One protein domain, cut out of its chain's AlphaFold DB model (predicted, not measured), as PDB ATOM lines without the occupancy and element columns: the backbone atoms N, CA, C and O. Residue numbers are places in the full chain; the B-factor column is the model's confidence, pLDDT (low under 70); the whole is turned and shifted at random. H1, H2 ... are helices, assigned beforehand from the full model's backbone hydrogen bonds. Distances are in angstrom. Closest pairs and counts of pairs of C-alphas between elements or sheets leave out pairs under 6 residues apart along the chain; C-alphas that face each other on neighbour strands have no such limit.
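This is residues 172 to 256 of the 592 residues of an uncharacterized protein of Actinomadura bangladeshensis (UniProt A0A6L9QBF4). The longest helix, H1, runs alongside H3 of a helical hairpin made by H3 and H4, and the short helix H2 lies past the last residues of H1, touching no helix. The long link, residues 199 to 216, loops out from H2 and then passes through the middle of the domain to H3. The printed part has 85 residues with four named helices, H1, H2, H3 and H4 along the chain, and no named strand; the class is all helix. It is compact, with a radius of gyration of the C-alphas of 12.0 A, and rounded, spanning 32 by 31 by 22 A.

H1, residues 172 to 187, begins at C-alpha 172 (157.428, 141.264, 156.307) and is 22.3 A long from first to last C-alpha. H2 is residues 190 to 198 and H3 residues 217 to 225. H4, residues 234 to 247, is 20.0 A long and ends at C-alpha 247 (150.308, 156.826, 130.865).

H1 and H3 only just touch, through residues 180 to 184 of H1 alone, with 3 pairs of C-alphas within 8 A. Their closest C-alphas, of Ala 180 and Thr 222, are 6.4 A apart. They run opposite ways at a shallow tilt of 19 degrees. H3 and H4 form a helical hairpin and touch, with the closest C-alphas, of Leu 220 and Ala 245, 6.8 A apart; they run opposite ways at a shallow tilt of 20 degrees. H1 and H4 are apart. H2 is apart from H1, H3 and H4. Residues 203 to 204 pair briefly with residues 210 to 211, antiparallel. In H1, H2, H3 and H4 every O i to N i+4 pair is within hydrogen-bond range.

The C-alphas farthest apart, of Ala 191 and Ala 256, are 34.5 A apart. The printed part has no cut. The link from H1 to H2 is tight, that from H3 to H4 short, and that from H2 to H3 long. The mean pLDDT of the printed part is 82.5; residues 172 to 179 and 228 to 232 are under 70.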
ATOM      1  N   GLY A 172     158.434 140.969 157.342       43.25
ATOM      2  CA  GLY A 172     157.428 141.264 156.307       43.25
ATOM      3  C   GLY A 172     157.805 142.426 155.374       43.25
ATOM      4  O   GLY A 172     157.693 142.306 154.156       43.25
ATOM      5  N   GLN A 173     158.328 143.533 155.918       45.22
ATOM      6  CA  GLN A 173     158.735 144.688 155.101       45.22
ATOM      7  C   GLN A 173     160.003 144.422 154.283       45.22
ATOM      8  O   GLN A 173     160.101 144.861 153.132       45.22
ATOM      9  N   ALA A 174     160.965 143.690 154.854       48.22
ATOM     10  CA  ALA A 174     162.178 143.307 154.150       48.22
ATOM     11  C   ALA A 174     161.883 142.277 153.054       48.22
ATOM     12  O   ALA A 174     162.408 142.427 151.959       48.22
ATOM     13  N   ASP A 175     161.024 141.283 153.298       54.41
ATOM     14  CA  ASP A 175     160.769 140.213 152.332       54.41
ATOM     15  C   ASP A 175     159.961 140.698 151.121       54.41
ATOM     16  O   ASP A 175     160.363 140.436 149.997       54.41
ATOM     17  N   GLU A 176     158.908 141.508 151.281       55.91
ATOM     18  CA  GLU A 176     158.153 142.017 150.121       55.91
ATOM     19  C   GLU A 176     158.924 143.072 149.311       55.91
ATOM     20  O   GLU A 176     158.851 143.084 148.080       55.91
ATOM     21  N   THR A 177     159.700 143.942 149.970       61.69
ATOM     22  CA  THR A 177     160.563 144.914 149.275       61.69
ATOM     23  C   THR A 177     161.711 144.198 148.561       61.69
ATOM     24  O   THR A 177     162.019 144.526 147.417       61.69
ATOM     25  N   GLN A 178     162.298 143.165 149.183       63.72
ATOM     26  CA  GLN A 178     163.285 142.300 148.534       63.72
ATOM     27  C   GLN A 178     162.662 141.451 147.425       63.72
ATOM     28  O   GLN A 178     163.318 141.225 146.420       63.72
ATOM     29  N   GLN A 179     161.415 140.995 147.546       69.75
ATOM     30  CA  GLN A 179     160.712 140.270 146.485       69.75
ATOM     31  C   GLN A 179     160.418 141.180 145.292       69.75
ATOM     32  O   GLN A 179     160.658 140.774 144.160       69.75
ATOM     33  N   ALA A 180     159.959 142.415 145.517       70.44
ATOM     34  CA  ALA A 180     159.783 143.402 144.454       70.44
ATOM     35  C   ALA A 180     161.123 143.743 143.780       70.44
ATOM     36  O   ALA A 180     161.204 143.736 142.553       70.44
ATOM     37  N   ALA A 181     162.185 143.952 144.570       72.69
ATOM     38  CA  ALA A 181     163.539 144.155 144.060       72.69
ATOM     39  C   ALA A 181     164.028 142.946 143.248       72.69
ATOM     40  O   ALA A 181     164.437 143.130 142.111       72.69
ATOM     41  N   ARG A 182     163.878 141.711 143.747       75.31
ATOM     42  CA  ARG A 182     164.227 140.469 143.029       75.31
ATOM     43  C   ARG A 182     163.419 140.295 141.744       75.31
ATOM     44  O   ARG A 182     163.968 139.859 140.740       75.31
ATOM     45  N   LEU A 183     162.125 140.628 141.751       78.06
ATOM     46  CA  LEU A 183     161.272 140.576 140.559       78.06
ATOM     47  C   LEU A 183     161.733 141.585 139.503       78.06
ATOM     48  O   LEU A 183     161.753 141.259 138.317       78.06
ATOM     49  N   TRP A 184     162.124 142.792 139.917       83.19
ATOM     50  CA  TRP A 184     162.661 143.803 139.010       83.19
ATOM     51  C   TRP A 184     164.084 143.492 138.546       83.19
ATOM     52  O   TRP A 184     164.345 143.641 137.360       83.19
ATOM     53  N   GLU A 185     164.971 143.007 139.416       79.56
ATOM     54  CA  GLU A 185     166.333 142.560 139.080       79.56
ATOM     55  C   GLU A 185     166.324 141.348 138.141       79.56
ATOM     56  O   GLU A 185     167.171 141.236 137.259       79.56
ATOM     57  N   ALA A 186     165.343 140.451 138.280       80.50
ATOM     58  CA  ALA A 186     165.156 139.331 137.361       80.50
ATOM     59  C   ALA A 186     164.593 139.767 135.997       80.50
ATOM     60  O   ALA A 186     164.829 139.095 134.993       80.50
ATOM     61  N   LYS A 187     163.827 140.866 135.953       86.44
ATOM     62  CA  LYS A 187     163.162 141.362 134.738       86.44
ATOM     63  C   LYS A 187     164.002 142.380 133.964       86.44
ATOM     64  O   LYS A 187     163.907 142.425 132.738       86.44
ATOM     65  N   TYR A 188     164.792 143.189 134.664       88.69
ATOM     66  CA  TYR A 188     165.580 144.278 134.103       88.69
ATOM     67  C   TYR A 188     167.030 144.216 134.565       88.69
ATOM     68  O   TYR A 188     167.317 144.233 135.759       88.69
ATOM     69  N   ASP A 189     167.954 144.251 133.608       88.25
ATOM     70  CA  ASP A 189     169.369 144.453 133.911       88.25
ATOM     71  C   ASP A 189     169.705 145.938 134.175       88.25
ATOM     72  O   ASP A 189     168.921 146.860 133.918       88.25
ATOM     73  N   ALA A 190     170.921 146.198 134.664       83.38
ATOM     74  CA  ALA A 190     171.377 147.546 135.003       83.38
ATOM     75  C   ALA A 190     171.407 148.525 133.807       83.38
ATOM     76  O   ALA A 190     171.265 149.738 133.995       83.38
ATOM     77  N   ALA A 191     171.592 148.041 132.573       84.44
ATOM     78  CA  ALA A 191     171.560 148.883 131.378       84.44
ATOM     79  C   ALA A 191     170.114 149.236 131.000       84.44
ATOM     80  O   ALA A 191     169.811 150.394 130.701       84.44
ATOM     81  N   GLN A 192     169.204 148.269 131.087       88.31
ATOM     82  CA  GLN A 192     167.776 148.444 130.848       88.31
ATOM     83  C   GLN A 192     167.147 149.400 131.867       88.31
ATOM     84  O   GLN A 192     166.396 150.289 131.470       88.31
ATOM     85  N   LEU A 193     167.520 149.314 133.147       87.12
ATOM     86  CA  LEU A 193     167.065 150.248 134.183       87.12
ATOM     87  C   LEU A 193     167.461 151.704 133.884       87.12
ATOM     88  O   LEU A 193     166.651 152.617 134.057       87.12
ATOM     89  N   LYS A 194     168.668 151.941 133.351       88.75
ATOM     90  CA  LYS A 194     169.097 153.281 132.905       88.75
ATOM     91  C   LYS A 194     168.287 153.778 131.707       88.75
ATOM     92  O   LYS A 194     167.948 154.961 131.644       88.75
ATOM     93  N   VAL A 195     167.937 152.889 130.777       90.50
ATOM     94  CA  VAL A 195     167.068 153.219 129.636       90.50
ATOM     95  C   VAL A 195     165.645 153.536 130.100       90.50
ATOM     96  O   VAL A 195     165.057 154.506 129.624       90.50
ATOM     97  N   LEU A 196     165.091 152.768 131.042       90.31
ATOM     98  CA  LEU A 196     163.778 153.039 131.636       90.31
ATOM     99  C   LEU A 196     163.770 154.384 132.362       90.31
ATOM    100  O   LEU A 196     162.844 155.172 132.172       90.31
ATOM    101  N   LEU A 197     164.831 154.694 133.109       90.19
ATOM    102  CA  LEU A 197     164.997 155.997 133.746       90.19
ATOM    103  C   LEU A 197     165.024 157.134 132.713       90.19
ATOM    104  O   LEU A 197     164.311 158.123 132.875       90.19
ATOM    105  N   ALA A 198     165.774 156.978 131.615       89.56
ATOM    106  CA  ALA A 198     165.826 157.965 130.532       89.56
ATOM    107  C   ALA A 198     164.467 158.160 129.832       89.56
ATOM    108  O   ALA A 198     164.142 159.264 129.400       89.56
ATOM    109  N   LYS A 199     163.645 157.106 129.761       88.62
ATOM    110  CA  LYS A 199     162.273 157.142 129.226       88.62
ATOM    111  C   LYS A 199     161.232 157.649 130.237       88.62
ATOM    112  O   LYS A 199     160.048 157.693 129.909       88.62
ATOM    113  N   GLY A 200     161.630 157.988 131.468       88.50
ATOM    114  CA  GLY A 200     160.710 158.361 132.553       88.50
ATOM    115  C   GLY A 200     159.859 157.196 133.083       88.50
ATOM    116  O   GLY A 200     158.869 157.407 133.784       88.50
ATOM    117  N   GLN A 201     160.234 155.964 132.742       92.88
ATOM    118  CA  GLN A 201     159.616 154.710 133.178       92.88
ATOM    119  C   GLN A 201     160.300 154.120 134.419       92.88
ATOM    120  O   GLN A 201     159.927 153.040 134.846       92.88
ATOM    121  N   ALA A 202     161.258 154.826 135.016       91.56
ATOM    122  CA  ALA A 202     161.745 154.615 136.379       91.56
ATOM    123  C   ALA A 202     161.953 155.990 137.040       91.56
ATOM    124  O   ALA A 202     162.027 157.003 136.335       91.56
ATOM    125  N   MET A 203     162.042 156.052 138.368       89.38
ATOM    126  CA  MET A 203     162.396 157.269 139.114       89.38
ATOM    127  C   MET A 203     163.798 157.156 139.726       89.38
ATOM    128  O   MET A 203     164.379 156.080 139.732       89.38
ATOM    129  N   LYS A 204     164.367 158.259 140.221       89.88
ATOM    130  CA  LYS A 204     165.649 158.228 140.947       89.88
ATOM    131  C   LYS A 204     165.408 158.009 142.440       89.88
ATOM    132  O   LYS A 204     164.503 158.638 142.992       89.88
ATOM    133  N   ASN A 205     166.208 157.155 143.075       83.44
ATOM    134  CA  ASN A 205     166.279 157.061 144.536       83.44
ATOM    135  C   ASN A 205     167.165 158.183 145.127       83.44
ATOM    136  O   ASN A 205     167.624 159.073 144.405       83.44
ATOM    137  N   ALA A 206     167.385 158.149 146.447       77.38
ATOM    138  CA  ALA A 206     168.228 159.115 147.157       77.38
ATOM    139  C   ALA A 206     169.690 159.107 146.671       77.38
ATOM    140  O   ALA A 206     170.308 160.167 146.590       77.38
ATOM    141  N   ASP A 207     170.195 157.941 146.263       78.62
ATOM    142  CA  ASP A 207     171.550 157.750 145.733       78.62
ATOM    143  C   ASP A 207     171.671 158.110 144.236       78.62
ATOM    144  O   ASP A 207     172.751 158.068 143.648       78.62
ATOM    145  N   GLY A 208     170.565 158.513 143.598       80.19
ATOM    146  CA  GLY A 208     170.517 158.911 142.191       80.19
ATOM    147  C   GLY A 208     170.409 157.753 141.191       80.19
ATOM    148  O   GLY A 208     170.416 157.998 139.980       80.19
ATOM    149  N   GLU A 209     170.266 156.521 141.672       83.06
ATOM    150  CA  GLU A 209     170.120 155.305 140.876       83.06
ATOM    151  C   GLU A 209     168.662 155.072 140.428       83.06
ATOM    152  O   GLU A 209     167.724 155.568 141.069       83.06
ATOM    153  N   PRO A 210     168.430 154.347 139.313       87.25
ATOM    154  CA  PRO A 210     167.083 153.979 138.885       87.25
ATOM    155  C   PRO A 210     166.362 153.117 139.933       87.25
ATOM    156  O   PRO A 210     166.878 152.095 140.369       87.25
ATOM    157  N   SER A 211     165.132 153.489 140.273       86.38
ATOM    158  CA  SER A 211     164.266 152.803 141.233       86.38
ATOM    159  C   SER A 211     162.816 152.821 140.754       86.38
ATOM    160  O   SER A 211     162.420 153.707 139.993       86.38
ATOM    161  N   TYR A 212     162.013 151.854 141.217       88.12
ATOM    162  CA  TYR A 212     160.611 151.669 140.810       88.12
ATOM    163  C   TYR A 212     160.431 151.682 139.274       88.12
ATOM    164  O   TYR A 212     159.792 152.593 138.740       88.12
ATOM    165  N   PRO A 213     161.011 150.719 138.530       93.12
ATOM    166  CA  PRO A 213     160.747 150.591 137.100       93.12
ATOM    167  C   PRO A 213     159.279 150.200 136.865       93.12
ATOM    168  O   PRO A 213     158.794 149.229 137.435       93.12
ATOM    169  N   ILE A 214     158.567 150.966 136.034       94.56
ATOM    170  CA  ILE A 214     157.167 150.756 135.641       94.56
ATOM    171  C   ILE A 214     157.038 150.876 134.121       94.56
ATOM    172  O   ILE A 214     156.674 151.939 133.591       94.56
ATOM    173  N   ALA A 215     157.336 149.793 133.402       91.56
ATOM    174  CA  ALA A 215     157.190 149.730 131.951       91.56
ATOM    175  C   ALA A 215     155.810 149.203 131.527       91.56
ATOM    176  O   ALA A 215     155.280 149.676 130.521       91.56
ATOM    177  N   ASP A 216     155.215 148.290 132.303       91.56
ATOM    178  CA  ASP A 216     153.936 147.634 131.996       91.56
ATOM    179  C   ASP A 216     152.996 147.468 133.214       91.56
ATOM    180  O   ASP A 216     153.221 148.022 134.291       91.56
ATOM    181  N   GLU A 217     151.881 146.749 133.024       90.94
ATOM    182  CA  GLU A 217     150.869 146.521 134.066       90.94
ATOM    183  C   GLU A 217     151.397 145.688 135.245       90.94
ATOM    184  O   GLU A 217     151.013 145.940 136.390       90.94
ATOM    185  N   GLN A 218     152.262 144.703 134.993       88.50
ATOM    186  CA  GLN A 218     152.803 143.866 136.061       88.50
ATOM    187  C   GLN A 218     153.708 144.701 136.961       88.50
ATOM    188  O   GLN A 218     153.570 144.648 138.183       88.50
ATOM    189  N   ASP A 219     154.558 145.535 136.364       90.75
ATOM    190  CA  ASP A 219     155.386 146.464 137.125       90.75
ATOM    191  C   ASP A 219     154.545 147.450 137.931       90.75
ATOM    192  O   ASP A 219     154.883 147.762 139.068       90.75
ATOM    193  N   LEU A 220     153.432 147.920 137.359       92.12
ATOM    194  CA  LEU A 220     152.516 148.830 138.035       92.12
ATOM    195  C   LEU A 220     151.898 148.180 139.280       92.12
ATOM    196  O   LEU A 220     151.884 148.796 140.344       92.12
ATOM    197  N   ARG A 221     151.429 146.931 139.181       90.25
ATOM    198  CA  ARG A 221     150.880 146.182 140.326       90.25
ATOM    199  C   ARG A 221     151.939 145.931 141.398       90.25
ATOM    200  O   ARG A 221     151.653 146.103 142.582       90.25
ATOM    201  N   THR A 222     153.154 145.564 140.991       88.06
ATOM    202  CA  THR A 222     154.293 145.388 141.905       88.06
ATOM    203  C   THR A 222     154.647 146.706 142.594       88.06
ATOM    204  O   THR A 222     154.803 146.739 143.811       88.06
ATOM    205  N   ALA A 223     154.676 147.815 141.849       89.88
ATOM    206  CA  ALA A 223     154.972 149.136 142.383       89.88
ATOM    207  C   ALA A 223     153.916 149.610 143.390       89.88
ATOM    208  O   ALA A 223     154.302 150.113 144.439       89.88
ATOM    209  N   ILE A 224     152.617 149.409 143.121       89.75
ATOM    210  CA  ILE A 224     151.521 149.754 144.048       89.75
ATOM    211  C   ILE A 224     151.675 149.004 145.378       89.75
ATOM    212  O   ILE A 224     151.561 149.619 146.435       89.75
ATOM    213  N   ARG A 225     151.979 147.699 145.330       84.25
ATOM    214  CA  ARG A 225     152.207 146.873 146.531       84.25
ATOM    215  C   ARG A 225     153.459 147.289 147.307       84.25
ATOM    216  O   ARG A 225     153.486 147.184 148.525       84.25
ATOM    217  N   ALA A 226     154.480 147.778 146.608       83.19
ATOM    218  CA  ALA A 226     155.743 148.199 147.206       83.19
ATOM    219  C   ALA A 226     155.706 149.609 147.844       83.19
ATOM    220  O   ALA A 226     156.701 150.037 148.432       83.19
ATOM    221  N   VAL A 227     154.609 150.371 147.728       79.88
ATOM    222  CA  VAL A 227     154.491 151.706 148.347       79.88
ATOM    223  C   VAL A 227     154.203 151.603 149.842       79.88
ATOM    224  O   VAL A 227     153.348 150.833 150.263       79.88
ATOM    225  N   GLY A 228     154.859 152.444 150.649       65.25
ATOM    226  CA  GLY A 228     154.574 152.573 152.084       65.25
ATOM    227  C   GLY A 228     155.367 151.624 152.987       65.25
ATOM    228  O   GLY A 228     155.239 151.703 154.203       65.25
ATOM    229  N   ARG A 229     156.204 150.751 152.408       62.59
ATOM    230  CA  ARG A 229     156.980 149.721 153.130       62.59
ATOM    231  C   ARG A 229     158.491 150.005 153.199       62.59
ATOM    232  O   ARG A 229     159.242 149.177 153.697       62.59
ATOM    233  N   GLY A 230     158.929 151.181 152.734       57.44
ATOM    234  CA  GLY A 230     160.313 151.674 152.822       57.44
ATOM    235  C   GLY A 230     160.390 153.133 153.298       57.44
ATOM    236  O   GLY A 230     159.390 153.845 153.261       57.44
ATOM    237  N   GLY A 231     161.568 153.599 153.729       53.38
ATOM    238  CA  GLY A 231     161.775 154.932 154.335       53.38
ATOM    239  C   GLY A 231     161.838 156.129 153.370       53.38
ATOM    240  O   GLY A 231     162.265 157.210 153.763       53.38
ATOM    241  N   ALA A 232     161.471 155.944 152.101       68.12
ATOM    242  CA  ALA A 232     161.453 157.012 151.101       68.12
ATOM    243  C   ALA A 232     160.160 157.848 151.184       68.12
ATOM    244  O   ALA A 232     159.170 157.420 151.761       68.12
ATOM    245  N   ASP A 233     160.152 159.034 150.574       79.00
ATOM    246  CA  ASP A 233     158.988 159.930 150.528       79.00
ATOM    247  C   ASP A 233     157.798 159.266 149.799       79.00
ATOM    248  O   ASP A 233     157.789 159.124 148.569       79.00
ATOM    249  N   HIS A 234     156.806 158.814 150.574       79.31
ATOM    250  CA  HIS A 234     155.669 158.033 150.076       79.31
ATOM    251  C   HIS A 234     154.792 158.831 149.118       79.31
ATOM    252  O   HIS A 234     154.307 158.270 148.133       79.31
ATOM    253  N   ASP A 235     154.630 160.132 149.347       81.44
ATOM    254  CA  ASP A 235     153.792 160.986 148.506       81.44
ATOM    255  C   ASP A 235     154.399 161.144 147.110       81.44
ATOM    256  O   ASP A 235     153.690 161.073 146.100       81.44
ATOM    257  N   LYS A 236     155.732 161.254 147.021       85.00
ATOM    258  CA  LYS A 236     156.442 161.277 145.732       85.00
ATOM    259  C   LYS A 236     156.293 159.969 144.961       85.00
ATOM    260  O   LYS A 236     156.071 160.005 143.747       85.00
ATOM    261  N   ILE A 237     156.390 158.828 145.643       87.38
ATOM    262  CA  ILE A 237     156.260 157.503 145.019       87.38
ATOM    263  C   ILE A 237     154.822 157.285 144.528       87.38
ATOM    264  O   ILE A 237     154.619 156.901 143.373       87.38
ATOM    265  N   ARG A 238     153.813 157.614 145.347       90.00
ATOM    266  CA  ARG A 238     152.394 157.563 144.952       90.00
ATOM    267  C   ARG A 238     152.129 158.438 143.733       90.00
ATOM    268  O   ARG A 238     151.573 157.963 142.744       90.00
ATOM    269  N   ALA A 239     152.589 159.690 143.748       89.19
ATOM    270  CA  ALA A 239     152.413 160.612 142.627       89.19
ATOM    271  C   ALA A 239     153.069 160.101 141.328       89.19
ATOM    272  O   ALA A 239     152.514 160.281 140.237       89.19
ATOM    273  N   TYR A 240     154.232 159.451 141.429       91.25
ATOM    274  CA  TYR A 240     154.905 158.815 140.298       91.25
ATOM    275  C   TYR A 240     154.093 157.637 139.732       91.25
ATOM    276  O   TYR A 240     153.831 157.594 138.526       91.25
ATOM    277  N   ILE A 241     153.627 156.732 140.593       92.38
ATOM    278  CA  ILE A 241     152.838 155.552 140.208       92.38
ATOM    279  C   ILE A 241     151.512 155.957 139.563       92.38
ATOM    280  O   ILE A 241     151.172 155.450 138.496       92.38
ATOM    281  N   VAL A 242     150.807 156.940 140.132       91.81
ATOM    282  CA  VAL A 242     149.573 157.494 139.550       91.81
ATOM    283  C   VAL A 242     149.829 158.048 138.145       91.81
ATOM    284  O   VAL A 242     149.033 157.837 137.228       91.81
ATOM    285  N   ARG A 243     150.960 158.731 137.931       92.38
ATOM    286  CA  ARG A 243     151.341 159.253 136.611       92.38
ATOM    287  C   ARG A 243     151.628 158.131 135.611       92.38
ATOM    288  O   ARG A 243     151.220 158.235 134.455       92.38
ATOM    289  N   ARG A 244     152.302 157.059 136.040       94.12
ATOM    290  CA  ARG A 244     152.582 155.888 135.195       94.12
ATOM    291  C   ARG A 244     151.322 155.098 134.862       94.12
ATOM    292  O   ARG A 244     151.138 154.768 133.696       94.12
ATOM    293  N   ALA A 245     150.426 154.889 135.824       94.06
ATOM    294  CA  ALA A 245     149.132 154.250 135.593       94.06
ATOM    295  C   ALA A 245     148.308 154.990 134.535       94.06
ATOM    296  O   ALA A 245     147.805 154.363 133.605       94.06
ATOM    297  N   LYS A 246     148.260 156.329 134.603       92.19
ATOM    298  CA  LYS A 246     147.612 157.159 133.574       92.19
ATOM    299  C   LYS A 246     148.250 156.979 132.198       92.19
ATOM    300  O   LYS A 246     147.541 156.782 131.219       92.19
ATOM    301  N   ALA A 247     149.579 157.002 132.121       91.69
ATOM    302  CA  ALA A 247     150.308 156.826 130.865       91.69
ATOM    303  C   ALA A 247     150.176 155.412 130.263       91.69
ATOM    304  O   ALA A 247     150.374 155.248 129.064       91.69
ATOM    305  N   LEU A 248     149.851 154.404 131.078       91.88
ATOM    306  CA  LEU A 248     149.566 153.034 130.642       91.88
ATOM    307  C   LEU A 248     148.074 152.786 130.356       91.88
ATOM    308  O   LEU A 248     147.721 151.693 129.919       91.88
ATOM    309  N   GLY A 249     147.193 153.761 130.615       91.88
ATOM    310  CA  GLY A 249     145.741 153.577 130.513       91.88
ATOM    311  C   GLY A 249     145.172 152.619 131.569       91.88
ATOM    312  O   GLY A 249     144.177 151.953 131.320       91.88
ATOM    313  N   LYS A 250     145.823 152.516 132.735       93.12
ATOM    314  CA  LYS A 250     145.503 151.577 133.827       93.12
ATOM    315  C   LYS A 250     145.169 152.299 135.136       93.12
ATOM    316  O   LYS A 250     145.499 151.820 136.218       93.12
ATOM    317  N   SER A 251     144.545 153.472 135.043       89.31
ATOM    318  CA  SER A 251     144.156 154.277 136.211       89.31
ATOM    319  C   SER A 251     143.235 153.520 137.175       89.31
ATOM    320  O   SER A 251     143.292 153.780 138.370       89.31
ATOM    321  N   ASP A 252     142.465 152.550 136.678       89.19
ATOM    322  CA  ASP A 252     141.540 151.726 137.473       89.19
ATOM    323  C   ASP A 252     142.249 150.824 138.497       89.19
ATOM    324  O   ASP A 252     141.623 150.328 139.429       89.19
ATOM    325  N   LEU A 253     143.560 150.601 138.341       87.19
ATOM    326  CA  LEU A 253     144.359 149.830 139.298       87.19
ATOM    327  C   LEU A 253     144.825 150.665 140.498       87.19
ATOM    328  O   LEU A 253     145.374 150.103 141.442       87.19
ATOM    329  N   ILE A 254     144.649 151.989 140.460       91.12
ATOM    330  CA  ILE A 254     145.073 152.881 141.538       91.12
ATOM    331  C   ILE A 254     144.041 152.855 142.677       91.12
ATOM    332  O   ILE A 254     142.855 153.063 142.420       91.12
ATOM    333  N   PRO A 255     144.478 152.674 143.937       86.06
ATOM    334  CA  PRO A 255     143.604 152.795 145.101       86.06
ATOM    335  C   PRO A 255     142.875 154.150 145.167       86.06
ATOM    336  O   PRO A 255     143.456 155.207 144.903       86.06
ATOM    337  N   ALA A 256     141.583 154.135 145.511       77.50
ATOM    338  CA  ALA A 256     140.731 155.330 145.485       77.50
ATOM    339  C   ALA A 256     141.223 156.440 146.437       77.50
ATOM    340  O   ALA A 256     141.121 157.625 146.121       77.50
TER     341      ALA A 256